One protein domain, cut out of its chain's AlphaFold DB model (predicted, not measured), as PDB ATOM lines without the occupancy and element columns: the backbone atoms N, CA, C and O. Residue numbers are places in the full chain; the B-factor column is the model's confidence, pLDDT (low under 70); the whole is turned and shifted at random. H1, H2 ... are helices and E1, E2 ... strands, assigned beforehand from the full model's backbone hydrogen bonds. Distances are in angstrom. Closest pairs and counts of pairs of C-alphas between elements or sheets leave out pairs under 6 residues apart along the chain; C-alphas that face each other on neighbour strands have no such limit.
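Overview. This is residues 189 to 195, 213 to 294 and 319 to 358 of the 364 residues of an uncharacterized protein of Magnaporthe grisea (UniProt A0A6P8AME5). Two lobes stand end to end, each a small, strongly twisted three-stranded sheet with helices packed on it: E1, E2 and E3 with H2 and H3 in one, E4, E5 and E6 with H5 and H6 in the other. H4 grazes the first sheet, and short H1 lies at the junction, between H2 and H6. The 129 printed residues have six named helices and six named strands, in the order H1 E1 E2 E3 H2 H3 H4 E4 E5 E6 H5 H6; the class is mixed, and both sheets, E1 - E2 - E3 and E4 - E5 - E6, are antiparallel. The elongated outline spans 56 by 31 by 25 A; the whole is only just compact, close to loose, with a radius of gyration of the C-alphas of 16.6 A.

Arrangement. H1, residues 190 to 193, only just touches H6, residues 347 to 356, with 3 pairs of C-alphas within 8 A, the closest those of Ala 190 and Leu 349, 6.7 A. E1, residues 213 to 222, E2, residues 226 to 233, and E3, residues 242 to 245, form a meander, each strand the antiparallel neighbour of the one before; N 217 and O 230, 2.9 A, and N 229 and O 244, 2.8 A, are within hydrogen-bond range. H2, residues 246 to 252, stands at this sheet's level, its height 3.1 A. H3, residues 254 to 263, lies over E1 at a height of 9.7 A, across the strands; its closest C-alphas to E1 are Tyr 260 and Ile 216, 6.6 A. H4, residues 267 to 272, only grazes this sheet. E4, residues 281 to 291, pairs with E5, residues 320 to 328 (N 285 and O 325, 2.9 A), and E5 with E6, residues 335 to 338, in a hairpin (N 324 and O 337, 2.8 A). H1 and H2 only graze this second sheet. H5, residues 339 to 345, is over none of its strands, its height 4.1 A, only just above the sheet's level; H6, on the same face, lies over E4 at 10.3 A. Every O i to N i+4 pair is within hydrogen-bond range in H2, H3, H5 and H6, 1 of 2 in H4; H1 is too short for one.

Along the chain. H1 begins at C-alpha 190 (3.384, -19.085, 50.074). E1, 21.1 A long, bends by 68 degrees at residue 217; E4, 24.8 A, by 69 degrees at residue 285. E2 measures 21.3 A, E5 24.6 A. H6 ends at C-alpha 356 (5.134, -9.553, 58.994).

Size, cuts and confidence. The C-alphas farthest apart, Ser 238 and Ala 294, are 59.3 A apart. Residues 196 to 212 and 295 to 318 are not printed; the C-alpha gaps are 23.2 A and 9.4 A. Of the links printed whole, none is long. Residues 191 to 195 and 294 have pLDDT under 70.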
ATOM      1  N   TYR A 189       4.261 -18.969  54.722       83.25
ATOM      2  CA  TYR A 189       3.961 -20.007  53.751       83.25
ATOM      3  C   TYR A 189       3.307 -19.382  52.514       83.25
ATOM      4  O   TYR A 189       2.308 -18.670  52.615       83.25
ATOM      5  N   ALA A 190       3.873 -19.628  51.338       77.06
ATOM      6  CA  ALA A 190       3.384 -19.085  50.074       77.06
ATOM      7  C   ALA A 190       2.002 -19.632  49.692       77.06
ATOM      8  O   ALA A 190       1.228 -18.923  49.056       77.06
ATOM      9  N   SER A 191       1.663 -20.844  50.146       66.44
ATOM     10  CA  SER A 191       0.332 -21.442  49.982       66.44
ATOM     11  C   SER A 191      -0.793 -20.599  50.594       66.44
ATOM     12  O   SER A 191      -1.924 -20.672  50.128       66.44
ATOM     13  N   VAL A 192      -0.486 -19.741  51.572       58.38
ATOM     14  CA  VAL A 192      -1.454 -18.856  52.248       58.38
ATOM     15  C   VAL A 192      -1.829 -17.639  51.382       58.38
ATOM     16  O   VAL A 192      -2.705 -16.853  51.731       58.38
ATOM     17  N   LEU A 193      -1.177 -17.429  50.233       57.00
ATOM     18  CA  LEU A 193      -1.418 -16.240  49.410       57.00
ATOM     19  C   LEU A 193      -2.540 -16.366  48.393       57.00
ATOM     20  O   LEU A 193      -3.112 -15.334  48.045       57.00
ATOM     21  N   ASP A 194      -2.857 -17.578  47.942       56.12
ATOM     22  CA  ASP A 194      -3.958 -17.791  46.994       56.12
ATOM     23  C   ASP A 194      -5.338 -17.641  47.659       56.12
ATOM     24  O   ASP A 194      -6.361 -17.556  46.977       56.12
ATOM     25  N   GLU A 195      -5.372 -17.517  48.989       54.69
ATOM     26  CA  GLU A 195      -6.577 -17.283  49.780       54.69
ATOM     27  C   GLU A 195      -6.863 -15.797  50.029       54.69
ATOM     28  O   GLU A 195      -7.370 -15.422  51.081       54.69
ATOM     29  N   ILE A 213      -1.888 -38.565  57.156       95.56
ATOM     30  CA  ILE A 213      -1.476 -39.082  55.848       95.56
ATOM     31  C   ILE A 213      -0.574 -40.290  56.101       95.56
ATOM     32  O   ILE A 213       0.506 -40.152  56.668       95.56
ATOM     33  N   GLU A 214      -1.026 -41.470  55.685       96.50
ATOM     34  CA  GLU A 214      -0.311 -42.736  55.873       96.50
ATOM     35  C   GLU A 214       0.741 -42.945  54.778       96.50
ATOM     36  O   GLU A 214       1.857 -43.380  55.053       96.50
ATOM     37  N   ALA A 215       0.399 -42.623  53.526       97.31
ATOM     38  CA  ALA A 215       1.298 -42.788  52.389       97.31
ATOM     39  C   ALA A 215       0.945 -41.859  51.221       97.31
ATOM     40  O   ALA A 215      -0.190 -41.404  51.072       97.31
ATOM     41  N   ILE A 216       1.918 -41.634  50.336       98.25
ATOM     42  CA  ILE A 216       1.701 -41.005  49.031       98.25
ATOM     43  C   ILE A 216       1.774 -42.097  47.968       98.25
ATOM     44  O   ILE A 216       2.801 -42.748  47.790       98.25
ATOM     45  N   VAL A 217       0.663 -42.310  47.264       97.94
ATOM     46  CA  VAL A 217       0.488 -43.454  46.353       97.94
ATOM     47  C   VAL A 217       0.782 -43.082  44.899       97.94
ATOM     48  O   VAL A 217       1.047 -43.944  44.063       97.94
ATOM     49  N   GLY A 218       0.728 -41.795  44.567       98.00
ATOM     50  CA  GLY A 218       0.945 -41.321  43.208       98.00
ATOM     51  C   GLY A 218       1.030 -39.806  43.126       98.00
ATOM     52  O   GLY A 218       0.770 -39.097  44.092       98.00
ATOM     53  N   HIS A 219       1.398 -39.302  41.954       98.00
ATOM     54  CA  HIS A 219       1.437 -37.875  41.658       98.00
ATOM     55  C   HIS A 219       0.880 -37.625  40.252       98.00
ATOM     56  O   HIS A 219       0.829 -38.531  39.414       98.00
ATOM     57  N   ARG A 220       0.433 -36.399  39.990       96.19
ATOM     58  CA  ARG A 220       0.067 -35.928  38.652       96.19
ATOM     59  C   ARG A 220       0.341 -34.438  38.526       96.19
ATOM     60  O   ARG A 220       0.210 -33.691  39.491       96.19
ATOM     61  N   PHE A 221       0.656 -34.000  37.313       94.88
ATOM     62  CA  PHE A 221       0.732 -32.580  36.991       94.88
ATOM     63  C   PHE A 221      -0.609 -32.089  36.440       94.88
ATOM     64  O   PHE A 221      -1.119 -32.622  35.449       94.88
ATOM     65  N   VAL A 222      -1.171 -31.056  37.063       93.56
ATOM     66  CA  VAL A 222      -2.399 -30.392  36.622       93.56
ATOM     67  C   VAL A 222      -2.044 -29.004  36.104       93.56
ATOM     68  O   VAL A 222      -1.570 -28.137  36.839       93.56
ATOM     69  N   GLN A 223      -2.282 -28.775  34.812       90.12
ATOM     70  CA  GLN A 223      -1.926 -27.517  34.161       90.12
ATOM     71  C   GLN A 223      -2.604 -26.317  34.841       90.12
ATOM     72  O   GLN A 223      -3.829 -26.253  34.928       90.12
ATOM     73  N   GLY A 224      -1.791 -25.348  35.271       87.62
ATOM     74  CA  GLY A 224      -2.247 -24.126  35.937       87.62
ATOM     75  C   GLY A 224      -2.539 -24.276  37.432       87.62
ATOM     76  O   GLY A 224      -2.889 -23.279  38.051       87.62
ATOM     77  N   VAL A 225      -2.402 -25.480  37.993       88.19
ATOM     78  CA  VAL A 225      -2.510 -25.740  39.441       88.19
ATOM     79  C   VAL A 225      -1.156 -26.164  40.010       88.19
ATOM     80  O   VAL A 225      -0.777 -25.699  41.074       88.19
ATOM     81  N   GLY A 226      -0.405 -26.998  39.287       90.56
ATOM     82  CA  GLY A 226       0.876 -27.535  39.740       90.56
ATOM     83  C   GLY A 226       0.800 -29.041  39.971       90.56
ATOM     84  O   GLY A 226       0.059 -29.747  39.280       90.56
ATOM     85  N   ILE A 227       1.599 -29.549  40.908       95.00
ATOM     86  CA  ILE A 227       1.560 -30.964  41.281       95.00
ATOM     87  C   ILE A 227       0.431 -31.210  42.277       95.00
ATOM     88  O   ILE A 227       0.303 -30.525  43.290       95.00
ATOM     89  N   GLU A 228      -0.331 -32.265  42.009       96.62
ATOM     90  CA  GLU A 228      -1.164 -32.927  43.003       96.62
ATOM     91  C   GLU A 228      -0.579 -34.305  43.306       96.62
ATOM     92  O   GLU A 228      -0.085 -35.004  42.413       96.62
ATOM     93  N   VAL A 229      -0.670 -34.716  44.562       97.75
ATOM     94  CA  VAL A 229      -0.265 -36.038  45.024       97.75
ATOM     95  C   VAL A 229      -1.480 -36.791  45.559       97.75
ATOM     96  O   VAL A 229      -2.396 -36.210  46.131       97.75
ATOM     97  N   LEU A 230      -1.527 -38.094  45.306       97.94
ATOM     98  CA  LEU A 230      -2.600 -38.967  45.755       97.94
ATOM     99  C   LEU A 230      -2.276 -39.434  47.175       97.94
ATOM    100  O   LEU A 230      -1.474 -40.356  47.352       97.94
ATOM    101  N   ALA A 231      -2.888 -38.786  48.161       97.81
ATOM    102  CA  ALA A 231      -2.735 -39.113  49.568       97.81
ATOM    103  C   ALA A 231      -3.584 -40.341  49.925       97.81
ATOM    104  O   ALA A 231      -4.766 -40.427  49.579       97.81
ATOM    105  N   GLN A 232      -2.967 -41.296  50.613       97.38
ATOM    106  CA  GLN A 232      -3.651 -42.359  51.333       97.38
ATOM    107  C   GLN A 232      -3.787 -41.933  52.792       97.38
ATOM    108  O   GLN A 232      -2.794 -41.670  53.470       97.38
ATOM    109  N   TRP A 233      -5.029 -41.866  53.256       95.62
ATOM    110  CA  TRP A 233      -5.366 -41.484  54.621       95.62
ATOM    111  C   TRP A 233      -5.271 -42.686  55.557       95.62
ATOM    112  O   TRP A 233      -5.584 -43.806  55.152       95.62
ATOM    113  N   GLY A 234      -4.885 -42.434  56.807       93.19
ATOM    114  CA  GLY A 234      -4.811 -43.459  57.842       93.19
ATOM    115  C   GLY A 234      -6.131 -44.211  58.032       93.19
ATOM    116  O   GLY A 234      -7.226 -43.660  57.872       93.19
ATOM    117  N   GLN A 235      -6.009 -45.487  58.405       83.06
ATOM    118  CA  GLN A 235      -7.126 -46.435  58.534       83.06
ATOM    119  C   GLN A 235      -8.244 -45.946  59.465       83.06
ATOM    120  O   GLN A 235      -9.414 -46.246  59.222       83.06
ATOM    121  N   ASP A 236      -7.900 -45.136  60.466       82.62
ATOM    122  CA  ASP A 236      -8.830 -44.597  61.462       82.62
ATOM    123  C   ASP A 236      -9.919 -43.700  60.858       82.62
ATOM    124  O   ASP A 236     -10.982 -43.515  61.452       82.62
ATOM    125  N   HIS A 237      -9.692 -43.157  59.659       76.12
ATOM    126  CA  HIS A 237     -10.616 -42.214  59.037       76.12
ATOM    127  C   HIS A 237     -11.549 -42.862  58.005       76.12
ATOM    128  O   HIS A 237     -12.550 -42.253  57.627       76.12
ATOM    129  N   SER A 238     -11.282 -44.095  57.551       86.44
ATOM    130  CA  SER A 238     -12.030 -44.777  56.471       86.44
ATOM    131  C   SER A 238     -12.210 -43.944  55.186       86.44
ATOM    132  O   SER A 238     -13.106 -44.203  54.377       86.44
ATOM    133  N   LEU A 239     -11.367 -42.926  54.992       90.94
ATOM    134  CA  LEU A 239     -11.460 -42.003  53.870       90.94
ATOM    135  C   LEU A 239     -10.838 -42.633  52.619       90.94
ATOM    136  O   LEU A 239      -9.762 -43.228  52.698       90.94
ATOM    137  N   PRO A 240     -11.481 -42.503  51.445       94.88
ATOM    138  CA  PRO A 240     -10.857 -42.912  50.197       94.88
ATOM    139  C   PRO A 240      -9.666 -42.003  49.884       94.88
ATOM    140  O   PRO A 240      -9.683 -40.820  50.218       94.88
ATOM    141  N   ASN A 241      -8.670 -42.536  49.173       97.12
ATOM    142  CA  ASN A 241      -7.537 -41.742  48.701       97.12
ATOM    143  C   ASN A 241      -8.023 -40.520  47.906       97.12
ATOM    144  O   ASN A 241      -8.914 -40.637  47.053       97.12
ATOM    145  N   SER A 242      -7.406 -39.366  48.140       97.00
ATOM    146  CA  SER A 242      -7.747 -38.109  47.470       97.00
ATOM    147  C   SER A 242      -6.515 -37.425  46.890       97.00
ATOM    148  O   SER A 242      -5.383 -37.664  47.302       97.00
ATOM    149  N   TRP A 243      -6.748 -36.631  45.846       97.75
ATOM    150  CA  TRP A 243      -5.710 -35.821  45.222       97.75
ATOM    151  C   TRP A 243      -5.593 -34.513  45.983       97.75
ATOM    152  O   TRP A 243      -6.520 -33.706  45.935       97.75
ATOM    153  N   GLU A 244      -4.457 -34.319  46.634       95.94
ATOM    154  CA  GLU A 244      -4.152 -33.123  47.401       95.94
ATOM    155  C   GLU A 244      -3.050 -32.313  46.707       95.94
ATOM    156  O   GLU A 244      -2.127 -32.894  46.125       95.94
ATOM    157  N   PRO A 245      -3.111 -30.972  46.740       94.75
ATOM    158  CA  PRO A 245      -2.021 -30.132  46.272       94.75
ATOM    159  C   PRO A 245      -0.716 -30.452  47.004       94.75
ATOM    160  O   PRO A 245      -0.701 -30.625  48.224       94.75
ATOM    161  N   GLU A 246       0.400 -30.453  46.273       95.38
ATOM    162  CA  GLU A 246       1.722 -30.739  46.844       95.38
ATOM    163  C   GLU A 246       2.047 -29.828  48.037       95.38
ATOM    164  O   GLU A 246       2.597 -30.291  49.030       95.38
ATOM    165  N   ALA A 247       1.651 -28.553  47.977       91.88
ATOM    166  CA  ALA A 247       1.886 -27.602  49.059       91.88
ATOM    167  C   ALA A 247       1.151 -27.970  50.362       91.88
ATOM    168  O   ALA A 247       1.694 -27.736  51.437       91.88
ATOM    169  N   ILE A 248      -0.046 -28.567  50.287       92.31
ATOM    170  CA  ILE A 248      -0.768 -29.034  51.484       92.31
ATOM    171  C   ILE A 248       0.005 -30.191  52.116       92.31
ATOM    172  O   ILE A 248       0.315 -30.178  53.302       92.31
ATOM    173  N   ILE A 249       0.431 -31.147  51.292       95.38
ATOM    174  CA  ILE A 249       1.173 -32.316  51.766       95.38
ATOM    175  C   ILE A 249       2.573 -31.943  52.264       95.38
ATOM    176  O   ILE A 249       3.061 -32.547  53.214       95.38
ATOM    177  N   HIS A 250       3.215 -30.918  51.697       94.88
ATOM    178  CA  HIS A 250       4.477 -30.387  52.222       94.88
ATOM    179  C   HIS A 250       4.286 -29.777  53.614       94.88
ATOM    180  O   HIS A 250       5.164 -29.934  54.459       94.88
ATOM    181  N   ALA A 251       3.157 -29.111  53.873       91.69
ATOM    182  CA  ALA A 251       2.848 -28.553  55.187       91.69
ATOM    183  C   ALA A 251       2.549 -29.643  56.230       91.69
ATOM    184  O   ALA A 251       3.113 -29.600  57.322       91.69
ATOM    185  N   ASP A 252       1.725 -30.631  55.875       92.38
ATOM    186  CA  ASP A 252       1.212 -31.626  56.828       92.38
ATOM    187  C   ASP A 252       2.124 -32.852  56.992       92.38
ATOM    188  O   ASP A 252       2.223 -33.429  58.074       92.38
ATOM    189  N   ALA A 253       2.800 -33.268  55.921       95.31
ATOM    190  CA  ALA A 253       3.538 -34.528  55.839       95.31
ATOM    191  C   ALA A 253       4.847 -34.382  55.043       95.31
ATOM    192  O   ALA A 253       5.170 -35.196  54.170       95.31
ATOM    193  N   ARG A 254       5.632 -33.344  55.365       95.12
ATOM    194  CA  ARG A 254       6.891 -32.999  54.683       95.12
ATOM    195  C   ARG A 254       7.833 -34.185  54.494       95.12
ATOM    196  O   ARG A 254       8.340 -34.391  53.397       95.12
ATOM    197  N   ASP A 255       8.081 -34.957  55.548       96.69
ATOM    198  CA  ASP A 255       9.052 -36.053  55.493       96.69
ATOM    199  C   ASP A 255       8.598 -37.171  54.545       96.69
ATOM    200  O   ASP A 255       9.404 -37.640  53.740       96.69
ATOM    201  N   LEU A 256       7.300 -37.507  54.555       97.62
ATOM    202  CA  LEU A 256       6.699 -38.465  53.621       97.62
ATOM    203  C   LEU A 256       6.764 -37.963  52.174       97.62
ATOM    204  O   LEU A 256       7.070 -38.736  51.269       97.62
ATOM    205  N   LEU A 257       6.524 -36.667  51.943       97.38
ATOM    206  CA  LEU A 257       6.642 -36.066  50.611       97.38
ATOM    207  C   LEU A 257       8.070 -36.154  50.068       97.38
ATOM    208  O   LEU A 257       8.280 -36.500  48.905       97.38
ATOM    209  N   LEU A 258       9.056 -35.848  50.909       96.81
ATOM    210  CA  LEU A 258      10.460 -35.899  50.522       96.81
ATOM    211  C   LEU A 258      10.913 -37.341  50.261       96.81
ATOM    212  O   LEU A 258      11.576 -37.588  49.259       96.81
ATOM    213  N   GLU A 259      10.518 -38.294  51.106       97.88
ATOM    214  CA  GLU A 259      10.792 -39.721  50.890       97.88
ATOM    215  C   GLU A 259      10.150 -40.237  49.594       97.88
ATOM    216  O   GLU A 259      10.790 -40.931  48.798       97.88
ATOM    217  N   TYR A 260       8.907 -39.837  49.328       98.00
ATOM    218  CA  TYR A 260       8.215 -40.168  48.091       98.00
ATOM    219  C   TYR A 260       8.981 -39.669  46.857       98.00
ATOM    220  O   TYR A 260       9.222 -40.441  45.923       98.00
ATOM    221  N   TRP A 261       9.434 -38.414  46.854       97.56
ATOM    222  CA  TRP A 261      10.216 -37.880  45.738       97.56
ATOM    223  C   TRP A 261      11.604 -38.505  45.609       97.56
ATOM    224  O   TRP A 261      12.053 -38.715  44.483       97.56
ATOM    225  N   ASP A 262      12.254 -38.836  46.727       96.69
ATOM    226  CA  ASP A 262      13.546 -39.528  46.745       96.69
ATOM    227  C   ASP A 262      13.425 -40.954  46.158       96.69
ATOM    228  O   ASP A 262      14.343 -41.434  45.488       96.69
ATOM    229  N   SER A 263      12.281 -41.620  46.362       97.44
ATOM    230  CA  SER A 263      11.998 -42.964  45.828       97.44
ATOM    231  C   SER A 263      11.477 -42.975  44.381       97.44
ATOM    232  O   SER A 263      11.597 -43.987  43.683       97.44
ATOM    233  N   THR A 264      10.924 -41.859  43.900       97.31
ATOM    234  CA  THR A 264      10.348 -41.747  42.554       97.31
ATOM    235  C   THR A 264      11.458 -41.671  41.492       97.31
ATOM    236  O   THR A 264      12.317 -40.790  41.567       97.31
ATOM    237  N   PRO A 265      11.466 -42.530  40.451       96.69
ATOM    238  CA  PRO A 265      12.482 -42.475  39.399       96.69
ATOM    239  C   PRO A 265      12.554 -41.107  38.702       96.69
ATOM    240  O   PRO A 265      11.595 -40.656  38.090       96.69
ATOM    241  N   GLY A 266      13.718 -40.452  38.774       94.06
ATOM    242  CA  GLY A 266      13.928 -39.093  38.248       94.06
ATOM    243  C   GLY A 266      13.527 -37.967  39.212       94.06
ATOM    244  O   GLY A 266      13.939 -36.822  39.006       94.06
ATOM    245  N   GLY A 267      12.800 -38.303  40.278       94.94
ATOM    246  CA  GLY A 267      12.356 -37.402  41.333       94.94
ATOM    247  C   GLY A 267      11.472 -36.257  40.843       94.94
ATOM    248  O   GLY A 267      11.055 -36.187  39.686       94.94
ATOM    249  N   ARG A 268      11.240 -35.296  41.739       94.06
ATOM    250  CA  ARG A 268      10.403 -34.117  41.480       94.06
ATOM    251  C   ARG A 268      10.853 -33.298  40.264       94.06
ATOM    252  O   ARG A 268      10.040 -32.847  39.461       94.06
ATOM    253  N   LEU A 269      12.166 -33.106  40.108       93.50
ATOM    254  CA  LEU A 269      12.727 -32.252  39.055       93.50
ATOM    255  C   LEU A 269      12.419 -32.776  37.646       93.50
ATOM    256  O   LEU A 269      12.282 -31.986  36.709       93.50
ATOM    257  N   GLN A 270      12.348 -34.098  37.473       94.00
ATOM    258  CA  GLN A 270      12.058 -34.691  36.173       94.00
ATOM    259  C   GLN A 270      10.612 -34.421  35.745       94.00
ATOM    260  O   GLN A 270      10.396 -34.050  34.592       94.00
ATOM    261  N   GLU A 271       9.665 -34.525  36.677       91.56
ATOM    262  CA  GLU A 271       8.238 -34.275  36.442       91.56
ATOM    263  C   GLU A 271       7.938 -32.804  36.141       91.56
ATOM    264  O   GLU A 271       7.082 -32.476  35.319       91.56
ATOM    265  N   LEU A 272       8.692 -31.893  36.756       92.69
ATOM    266  CA  LEU A 272       8.484 -30.454  36.592       92.69
ATOM    267  C   LEU A 272       9.276 -29.829  35.453       92.69
ATOM    268  O   LEU A 272       9.136 -28.637  35.175       92.69
ATOM    269  N   ARG A 273      10.124 -30.596  34.773       94.38
ATOM    270  CA  ARG A 273      11.019 -30.031  33.770       94.38
ATOM    271  C   ARG A 273      10.228 -29.348  32.651       94.38
ATOM    272  O   ARG A 273       9.620 -29.993  31.804       94.38
ATOM    273  N   GLY A 274      10.352 -28.026  32.577       91.62
ATOM    274  CA  GLY A 274       9.719 -27.207  31.550       91.62
ATOM    275  C   GLY A 274       8.283 -26.788  31.857       91.62
ATOM    276  O   GLY A 274       7.698 -26.107  31.012       91.62
ATOM    277  N   THR A 275       7.741 -27.131  33.029       90.00
ATOM    278  CA  THR A 275       6.393 -26.717  33.441       90.00
ATOM    279  C   THR A 275       6.357 -25.282  33.966       90.00
ATOM    280  O   THR A 275       5.297 -24.667  33.937       90.00
ATOM    281  N   GLY A 276       7.498 -24.728  34.393       90.44
ATOM    282  CA  GLY A 276       7.575 -23.433  35.072       90.44
ATOM    283  C   GLY A 276       7.395 -23.531  36.588       90.44
ATOM    284  O   GLY A 276       7.641 -22.545  37.273       90.44
ATOM    285  N   HIS A 277       7.032 -24.711  37.098       90.31
ATOM    286  CA  HIS A 277       6.800 -24.984  38.517       90.31
ATOM    287  C   HIS A 277       8.031 -25.576  39.221       90.31
ATOM    288  O   HIS A 277       7.970 -26.006  40.374       90.31
ATOM    289  N   GLU A 278       9.187 -25.618  38.540       91.81
ATOM    290  CA  GLU A 278      10.414 -26.200  39.093       91.81
ATOM    291  C   GLU A 278      10.858 -25.528  40.398       91.81
ATOM    292  O   GLU A 278      11.538 -26.171  41.195       91.81
ATOM    293  N   ASN A 279      10.470 -24.264  40.604       92.69
ATOM    294  CA  ASN A 279      10.902 -23.411  41.710       92.69
ATOM    295  C   ASN A 279       9.722 -22.813  42.488       92.69
ATOM    296  O   ASN A 279       9.828 -21.690  42.983       92.69
ATOM    297  N   ASP A 280       8.605 -23.538  42.579       92.50
ATOM    298  CA  ASP A 280       7.476 -23.111  43.406       92.50
ATOM    299  C   ASP A 280       7.942 -22.929  44.857       92.50
ATOM    300  O   ASP A 280       8.435 -23.861  45.505       92.50
ATOM    301  N   VAL A 281       7.847 -21.692  45.343       94.69
ATOM    302  CA  VAL A 281       8.229 -21.325  46.707       94.69
ATOM    303  C   VAL A 281       7.176 -21.870  47.658       94.69
ATOM    304  O   VAL A 281       5.990 -21.644  47.458       94.69
ATOM    305  N   PHE A 282       7.616 -22.581  48.693       94.25
ATOM    306  CA  PHE A 282       6.763 -23.067  49.770       94.25
ATOM    307  C   PHE A 282       6.744 -22.092  50.945       94.25
ATOM    308  O   PHE A 282       5.668 -21.752  51.429       94.25
ATOM    309  N   ALA A 283       7.909 -21.603  51.382       94.44
ATOM    310  CA  ALA A 283       7.990 -20.664  52.496       94.44
ATOM    311  C   ALA A 283       9.174 -19.693  52.395       94.44
ATOM    312  O   ALA A 283      10.219 -20.008  51.826       94.44
ATOM    313  N   LEU A 284       9.013 -18.516  52.999       95.44
ATOM    314  CA  LEU A 284      10.078 -17.549  53.262       95.44
ATOM    315  C   LEU A 284      10.357 -17.527  54.767       95.44
ATOM    316  O   LEU A 284       9.429 -17.331  55.548       95.44
ATOM    317  N   HIS A 285      11.610 -17.747  55.173       94.19
ATOM    318  CA  HIS A 285      11.970 -18.006  56.578       94.19
ATOM    319  C   HIS A 285      12.534 -16.796  57.320       94.19
ATOM    320  O   HIS A 285      12.037 -16.400  58.367       94.19
ATOM    321  N   ARG A 286      13.651 -16.254  56.841       94.88
ATOM    322  CA  ARG A 286      14.363 -15.123  57.454       94.88
ATOM    323  C   ARG A 286      15.165 -14.404  56.385       94.88
ATOM    324  O   ARG A 286      15.412 -14.964  55.319       94.88
ATOM    325  N   TYR A 287      15.596 -13.191  56.688       95.50
ATOM    326  CA  TYR A 287      16.477 -12.432  55.820       95.50
ATOM    327  C   TYR A 287      17.850 -12.247  56.461       95.50
ATOM    328  O   TYR A 287      18.010 -12.348  57.675       95.50
ATOM    329  N   ASP A 288      18.843 -11.991  55.621       95.06
ATOM    330  CA  ASP A 288      20.216 -11.719  56.021       95.06
ATOM    331  C   ASP A 288      20.813 -10.649  55.099       95.06
ATOM    332  O   ASP A 288      20.571 -10.625  53.888       95.06
ATOM    333  N   ALA A 289      21.584  -9.739  55.682       94.00
ATOM    334  CA  ALA A 289      22.237  -8.643  54.987       94.00
ATOM    335  C   ALA A 289      23.717  -8.978  54.802       94.00
ATOM    336  O   ALA A 289      24.539  -8.747  55.688       94.00
ATOM    337  N   ARG A 290      24.085  -9.491  53.623       92.94
ATOM    338  CA  ARG A 290      25.477  -9.866  53.336       92.94
ATOM    339  C   ARG A 290      26.189  -8.784  52.554       92.94
ATOM    340  O   ARG A 290      25.632  -8.192  51.630       92.94
ATOM    341  N   GLN A 291      27.450  -8.530  52.887       89.94
ATOM    342  CA  GLN A 291      28.286  -7.718  52.011       89.94
ATOM    343  C   GLN A 291      28.473  -8.477  50.699       89.94
ATOM    344  O   GLN A 291      28.740  -9.678  50.702       89.94
ATOM    345  N   THR A 292      28.298  -7.785  49.571       83.31
ATOM    346  CA  THR A 292      28.654  -8.368  48.278       83.31
ATOM    347  C   THR A 292      30.168  -8.498  48.275       83.31
ATOM    348  O   THR A 292      30.858  -7.523  47.972       83.31
ATOM    349  N   GLU A 293      30.682  -9.666  48.664       77.31
ATOM    350  CA  GLU A 293      32.072 -10.045  48.432       77.31
ATOM    351  C   GLU A 293      32.319  -9.785  46.947       77.31
ATOM    352  O   GLU A 293      31.678 -10.384  46.077       77.31
ATOM    353  N   ALA A 294      33.107  -8.746  46.664       61.06
ATOM    354  CA  ALA A 294      33.309  -8.247  45.318       61.06
ATOM    355  C   ALA A 294      33.789  -9.425  44.479       61.06
ATOM    356  O   ALA A 294      34.876  -9.931  44.733       61.06
ATOM    357  N   LYS A 319      28.313  -2.236  48.798       87.50
ATOM    358  CA  LYS A 319      26.856  -2.362  48.866       87.50
ATOM    359  C   LYS A 319      26.522  -3.729  49.457       87.50
ATOM    360  O   LYS A 319      26.915  -4.756  48.898       87.50
ATOM    361  N   ALA A 320      25.810  -3.728  50.574       91.62
ATOM    362  CA  ALA A 320      25.232  -4.944  51.111       91.62
ATOM    363  C   ALA A 320      24.040  -5.385  50.241       91.62
ATOM    364  O   ALA A 320      23.358  -4.557  49.632       91.62
ATOM    365  N   VAL A 321      23.838  -6.694  50.136       94.12
ATOM    366  CA  VAL A 321      22.729  -7.334  49.430       94.12
ATOM    367  C   VAL A 321      21.870  -8.039  50.460       94.12
ATOM    368  O   VAL A 321      22.367  -8.802  51.288       94.12
ATOM    369  N   LEU A 322      20.573  -7.763  50.384       95.25
ATOM    370  CA  LEU A 322      19.567  -8.422  51.192       95.25
ATOM    371  C   LEU A 322      19.216  -9.767  50.550       95.25
ATOM    372  O   LEU A 322      18.852  -9.829  49.370       95.25
ATOM    373  N   LEU A 323      19.372 -10.834  51.320       95.75
ATOM    374  CA  LEU A 323      19.053 -12.205  50.945       95.75
ATOM    375  C   LEU A 323      17.902 -12.691  51.821       95.75
ATOM    376  O   LEU A 323      17.837 -12.344  52.996       95.75
ATOM    377  N   VAL A 324      17.032 -13.523  51.265       96.06
ATOM    378  CA  VAL A 324      15.942 -14.186  51.982       96.06
ATOM    379  C   VAL A 324      16.143 -15.691  51.866       96.06
ATOM    380  O   VAL A 324      16.485 -16.195  50.798       96.06
ATOM    381  N   GLU A 325      15.978 -16.400  52.974       96.69
ATOM    382  CA  GLU A 325      16.015 -17.855  53.027       96.69
ATOM    383  C   GLU A 325      14.676 -18.417  52.532       96.69
ATOM    384  O   GLU A 325      13.632 -18.219  53.157       96.69
ATOM    385  N   VAL A 326      14.722 -19.097  51.389       96.75
ATOM    386  CA  VAL A 326      13.583 -19.628  50.644       96.75
ATOM    387  C   VAL A 326      13.554 -21.141  50.775       96.75
ATOM    388  O   VAL A 326      14.547 -21.820  50.515       96.75
ATOM    389  N   GLU A 327      12.401 -21.674  51.146       95.94
ATOM    390  CA  GLU A 327      12.080 -23.090  51.042       95.94
ATOM    391  C   GLU A 327      11.227 -23.320  49.798       95.94
ATOM    392  O   GLU A 327      10.227 -22.630  49.595       95.94
ATOM    393  N   TYR A 328      11.604 -24.296  48.977       95.50
ATOM    394  CA  TYR A 328      10.849 -24.683  47.787       95.50
ATOM    395  C   TYR A 328      10.013 -25.931  48.054       95.50
ATOM    396  O   TYR A 328      10.436 -26.829  48.787       95.50
ATOM    397  N   CYS A 329       8.849 -26.002  47.416       93.69
ATOM    398  CA  CYS A 329       7.945 -27.138  47.539       93.69
ATOM    399  C   CYS A 329       8.628 -28.430  47.060       93.69
ATOM    400  O   CYS A 329       9.315 -28.426  46.037       93.69
ATOM    401  N   GLY A 330       8.482 -29.514  47.818       92.12
ATOM    402  CA  GLY A 330       9.001 -30.845  47.507       92.12
ATOM    403  C   GLY A 330      10.530 -30.974  47.420       92.12
ATOM    404  O   GLY A 330      11.017 -31.961  46.871       92.12
ATOM    405  N   TYR A 331      11.301 -30.013  47.945       94.31
ATOM    406  CA  TYR A 331      12.765 -30.104  48.024       94.31
ATOM    407  C   TYR A 331      13.280 -30.089  49.463       94.31
ATOM    408  O   TYR A 331      12.685 -29.506  50.369       94.31
ATOM    409  N   ARG A 332      14.447 -30.714  49.664       94.31
ATOM    410  CA  ARG A 332      15.159 -30.688  50.943       94.31
ATOM    411  C   ARG A 332      15.926 -29.378  51.112       94.31
ATOM    412  O   ARG A 332      16.731 -29.007  50.262       94.31
ATOM    413  N   GLY A 333      15.754 -28.766  52.279       94.56
ATOM    414  CA  GLY A 333      16.528 -27.606  52.708       94.56
ATOM    415  C   GLY A 333      15.987 -26.278  52.191       94.56
ATOM    416  O   GLY A 333      14.848 -26.170  51.744       94.56
ATOM    417  N   THR A 334      16.823 -25.256  52.313       96.00
ATOM    418  CA  THR A 334      16.516 -23.866  51.983       96.00
ATOM    419  C   THR A 334      17.661 -23.264  51.174       96.00
ATOM    420  O   THR A 334      18.800 -23.738  51.226       96.00
ATOM    421  N   THR A 335      17.383 -22.208  50.417       96.75
ATOM    422  CA  THR A 335      18.402 -21.451  49.682       96.75
ATOM    423  C   THR A 335      18.301 -19.966  49.989       96.75
ATOM    424  O   THR A 335      17.235 -19.443  50.287       96.75
ATOM    425  N   TRP A 336      19.426 -19.257  49.910       96.56
ATOM    426  CA  TRP A 336      19.447 -17.806  50.064       96.56
ATOM    427  C   TRP A 336      19.269 -17.138  48.702       96.56
ATOM    428  O   TRP A 336      20.140 -17.249  47.838       96.56
ATOM    429  N   VAL A 337      18.156 -16.431  48.518       96.25
ATOM    430  CA  VAL A 337      17.803 -15.760  47.265       96.25
ATOM    431  C   VAL A 337      17.805 -14.243  47.471       96.25
ATOM    432  O   VAL A 337      17.266 -13.762  48.467       96.25
ATOM    433  N   PRO A 338      18.399 -13.456  46.558       96.12
ATOM    434  CA  PRO A 338      18.318 -12.001  46.610       96.12
ATOM    435  C   PRO A 338      16.879 -11.482  46.668       96.12
ATOM    436  O   PRO A 338      16.063 -11.808  45.806       96.12
ATOM    437  N   ASP A 339      16.614 -10.581  47.618       95.75
ATOM    438  CA  ASP A 339      15.320  -9.903  47.813       95.75
ATOM    439  C   ASP A 339      14.791  -9.269  46.518       95.75
ATOM    440  O   ASP A 339      13.598  -9.323  46.236       95.75
ATOM    441  N   LYS A 340      15.689  -8.727  45.686       95.06
ATOM    442  CA  LYS A 340      15.322  -8.122  44.398       95.06
ATOM    443  C   LYS A 340      14.710  -9.124  43.426       95.06
ATOM    444  O   LYS A 340      13.717  -8.796  42.796       95.06
ATOM    445  N   LEU A 341      15.269 -10.333  43.343       95.50
ATOM    446  CA  LEU A 341      14.735 -11.373  42.460       95.50
ATOM    447  C   LEU A 341      13.366 -11.840  42.954       95.50
ATOM    448  O   LEU A 341      12.425 -11.925  42.177       95.50
ATOM    449  N   LEU A 342      13.225 -12.053  44.265       95.56
ATOM    450  CA  LEU A 342      11.938 -12.435  44.845       95.56
ATOM    451  C   LEU A 342      10.883 -11.337  44.709       95.56
ATOM    452  O   LEU A 342       9.717 -11.640  44.509       95.56
ATOM    453  N   SER A 343      11.268 -10.066  44.807       95.12
ATOM    454  CA  SER A 343      10.336  -8.942  44.655       95.12
ATOM    455  C   SER A 343       9.868  -8.759  43.211       95.12
ATOM    456  O   SER A 343       8.763  -8.271  42.988       95.12
ATOM    457  N   GLU A 344      10.699  -9.134  42.237       95.31
ATOM    458  CA  GLU A 344      10.341  -9.140  40.816       95.31
ATOM    459  C   GLU A 344       9.400 -10.309  40.486       95.31
ATOM    460  O   GLU A 344       8.376 -10.101  39.836       95.31
ATOM    461  N   ASP A 345       9.718 -11.512  40.972       93.12
ATOM    462  CA  ASP A 345       8.980 -12.733  40.636       93.12
ATOM    463  C   ASP A 345       7.717 -12.932  41.500       93.12
ATOM    464  O   ASP A 345       6.704 -13.438  41.020       93.12
ATOM    465  N   LEU A 346       7.759 -12.534  42.777       93.69
ATOM    466  CA  LEU A 346       6.737 -12.800  43.799       93.69
ATOM    467  C   LEU A 346       6.387 -11.530  44.609       93.69
ATOM    468  O   LEU A 346       6.481 -11.526  45.844       93.69
ATOM    469  N   PRO A 347       5.946 -10.433  43.957       94.69
ATOM    470  CA  PRO A 347       5.763  -9.134  44.610       94.69
ATOM    471  C   PRO A 347       4.748  -9.167  45.761       94.69
ATOM    472  O   PRO A 347       4.953  -8.526  46.792       94.69
ATOM    473  N   VAL A 348       3.664  -9.938  45.616       92.50
ATOM    474  CA  VAL A 348       2.620 -10.066  46.648       92.50
ATOM    475  C   VAL A 348       3.160 -10.790  47.883       92.50
ATOM    476  O   VAL A 348       2.963 -10.318  49.003       92.50
ATOM    477  N   LEU A 349       3.895 -11.891  47.686       91.19
ATOM    478  CA  LEU A 349       4.507 -12.654  48.777       91.19
ATOM    479  C   LEU A 349       5.530 -11.825  49.538       91.19
ATOM    480  O   LEU A 349       5.484 -11.774  50.764       91.19
ATOM    481  N   MET A 350       6.402 -11.127  48.813       94.81
ATOM    482  CA  MET A 350       7.414 -10.272  49.423       94.81
ATOM    483  C   MET A 350       6.803  -9.101  50.193       94.81
ATOM    484  O   MET A 350       7.290  -8.762  51.270       94.81
ATOM    485  N   SER A 351       5.710  -8.515  49.701       93.88
ATOM    486  CA  SER A 351       4.988  -7.463  50.424       93.88
ATOM    487  C   SER A 351       4.456  -7.959  51.774       93.88
ATOM    488  O   SER A 351       4.720  -7.338  52.807       93.88
ATOM    489  N   LYS A 352       3.782  -9.121  51.800       92.38
ATOM    490  CA  LYS A 352       3.288  -9.714  53.057       92.38
ATOM    491  C   LYS A 352       4.437 -10.134  53.977       92.38
ATOM    492  O   LYS A 352       4.356  -9.910  55.182       92.38
ATOM    493  N   TYR A 353       5.519 -10.674  53.414       93.12
ATOM    494  CA  TYR A 353       6.744 -11.027  54.139       93.12
ATOM    495  C   TYR A 353       7.318  -9.845  54.896       93.12
ATOM    496  O   TYR A 353       7.488  -9.914  56.112       93.12
ATOM    497  N   TRP A 354       7.530  -8.731  54.206       94.69
ATOM    498  CA  TRP A 354       8.046  -7.538  54.852       94.69
ATOM    499  C   TRP A 354       7.058  -6.938  55.847       94.69
ATOM    500  O   TRP A 354       7.498  -6.461  56.886       94.69
ATOM    501  N   ALA A 355       5.748  -7.004  55.598       91.75
ATOM    502  CA  ALA A 355       4.753  -6.564  56.575       91.75
ATOM    503  C   ALA A 355       4.844  -7.364  57.889       91.75
ATOM    504  O   ALA A 355       4.859  -6.763  58.962       91.75
ATOM    505  N   LEU A 356       4.980  -8.694  57.813       89.12
ATOM    506  CA  LEU A 356       5.134  -9.553  58.994       89.12
ATOM    507  C   LEU A 356       6.507  -9.424  59.664       89.12
ATOM    508  O   LEU A 356       6.604  -9.540  60.881       89.12
ATOM    509  N   ALA A 357       7.557  -9.128  58.899       89.88
ATOM    510  CA  ALA A 357       8.901  -8.901  59.424       89.88
ATOM    511  C   ALA A 357       9.097  -7.510  60.074       89.88
ATOM    512  O   ALA A 357      10.214  -7.181  60.471       89.88
ATOM    513  N   GLY A 358       8.050  -6.678  60.172       93.25
ATOM    514  CA  GLY A 358       8.137  -5.322  60.733       93.25
ATOM    515  C   GLY A 358       8.668  -4.262  59.758       93.25
ATOM    516  O   GLY A 358       9.037  -3.162  60.168       93.25
TER     517      GLY A 358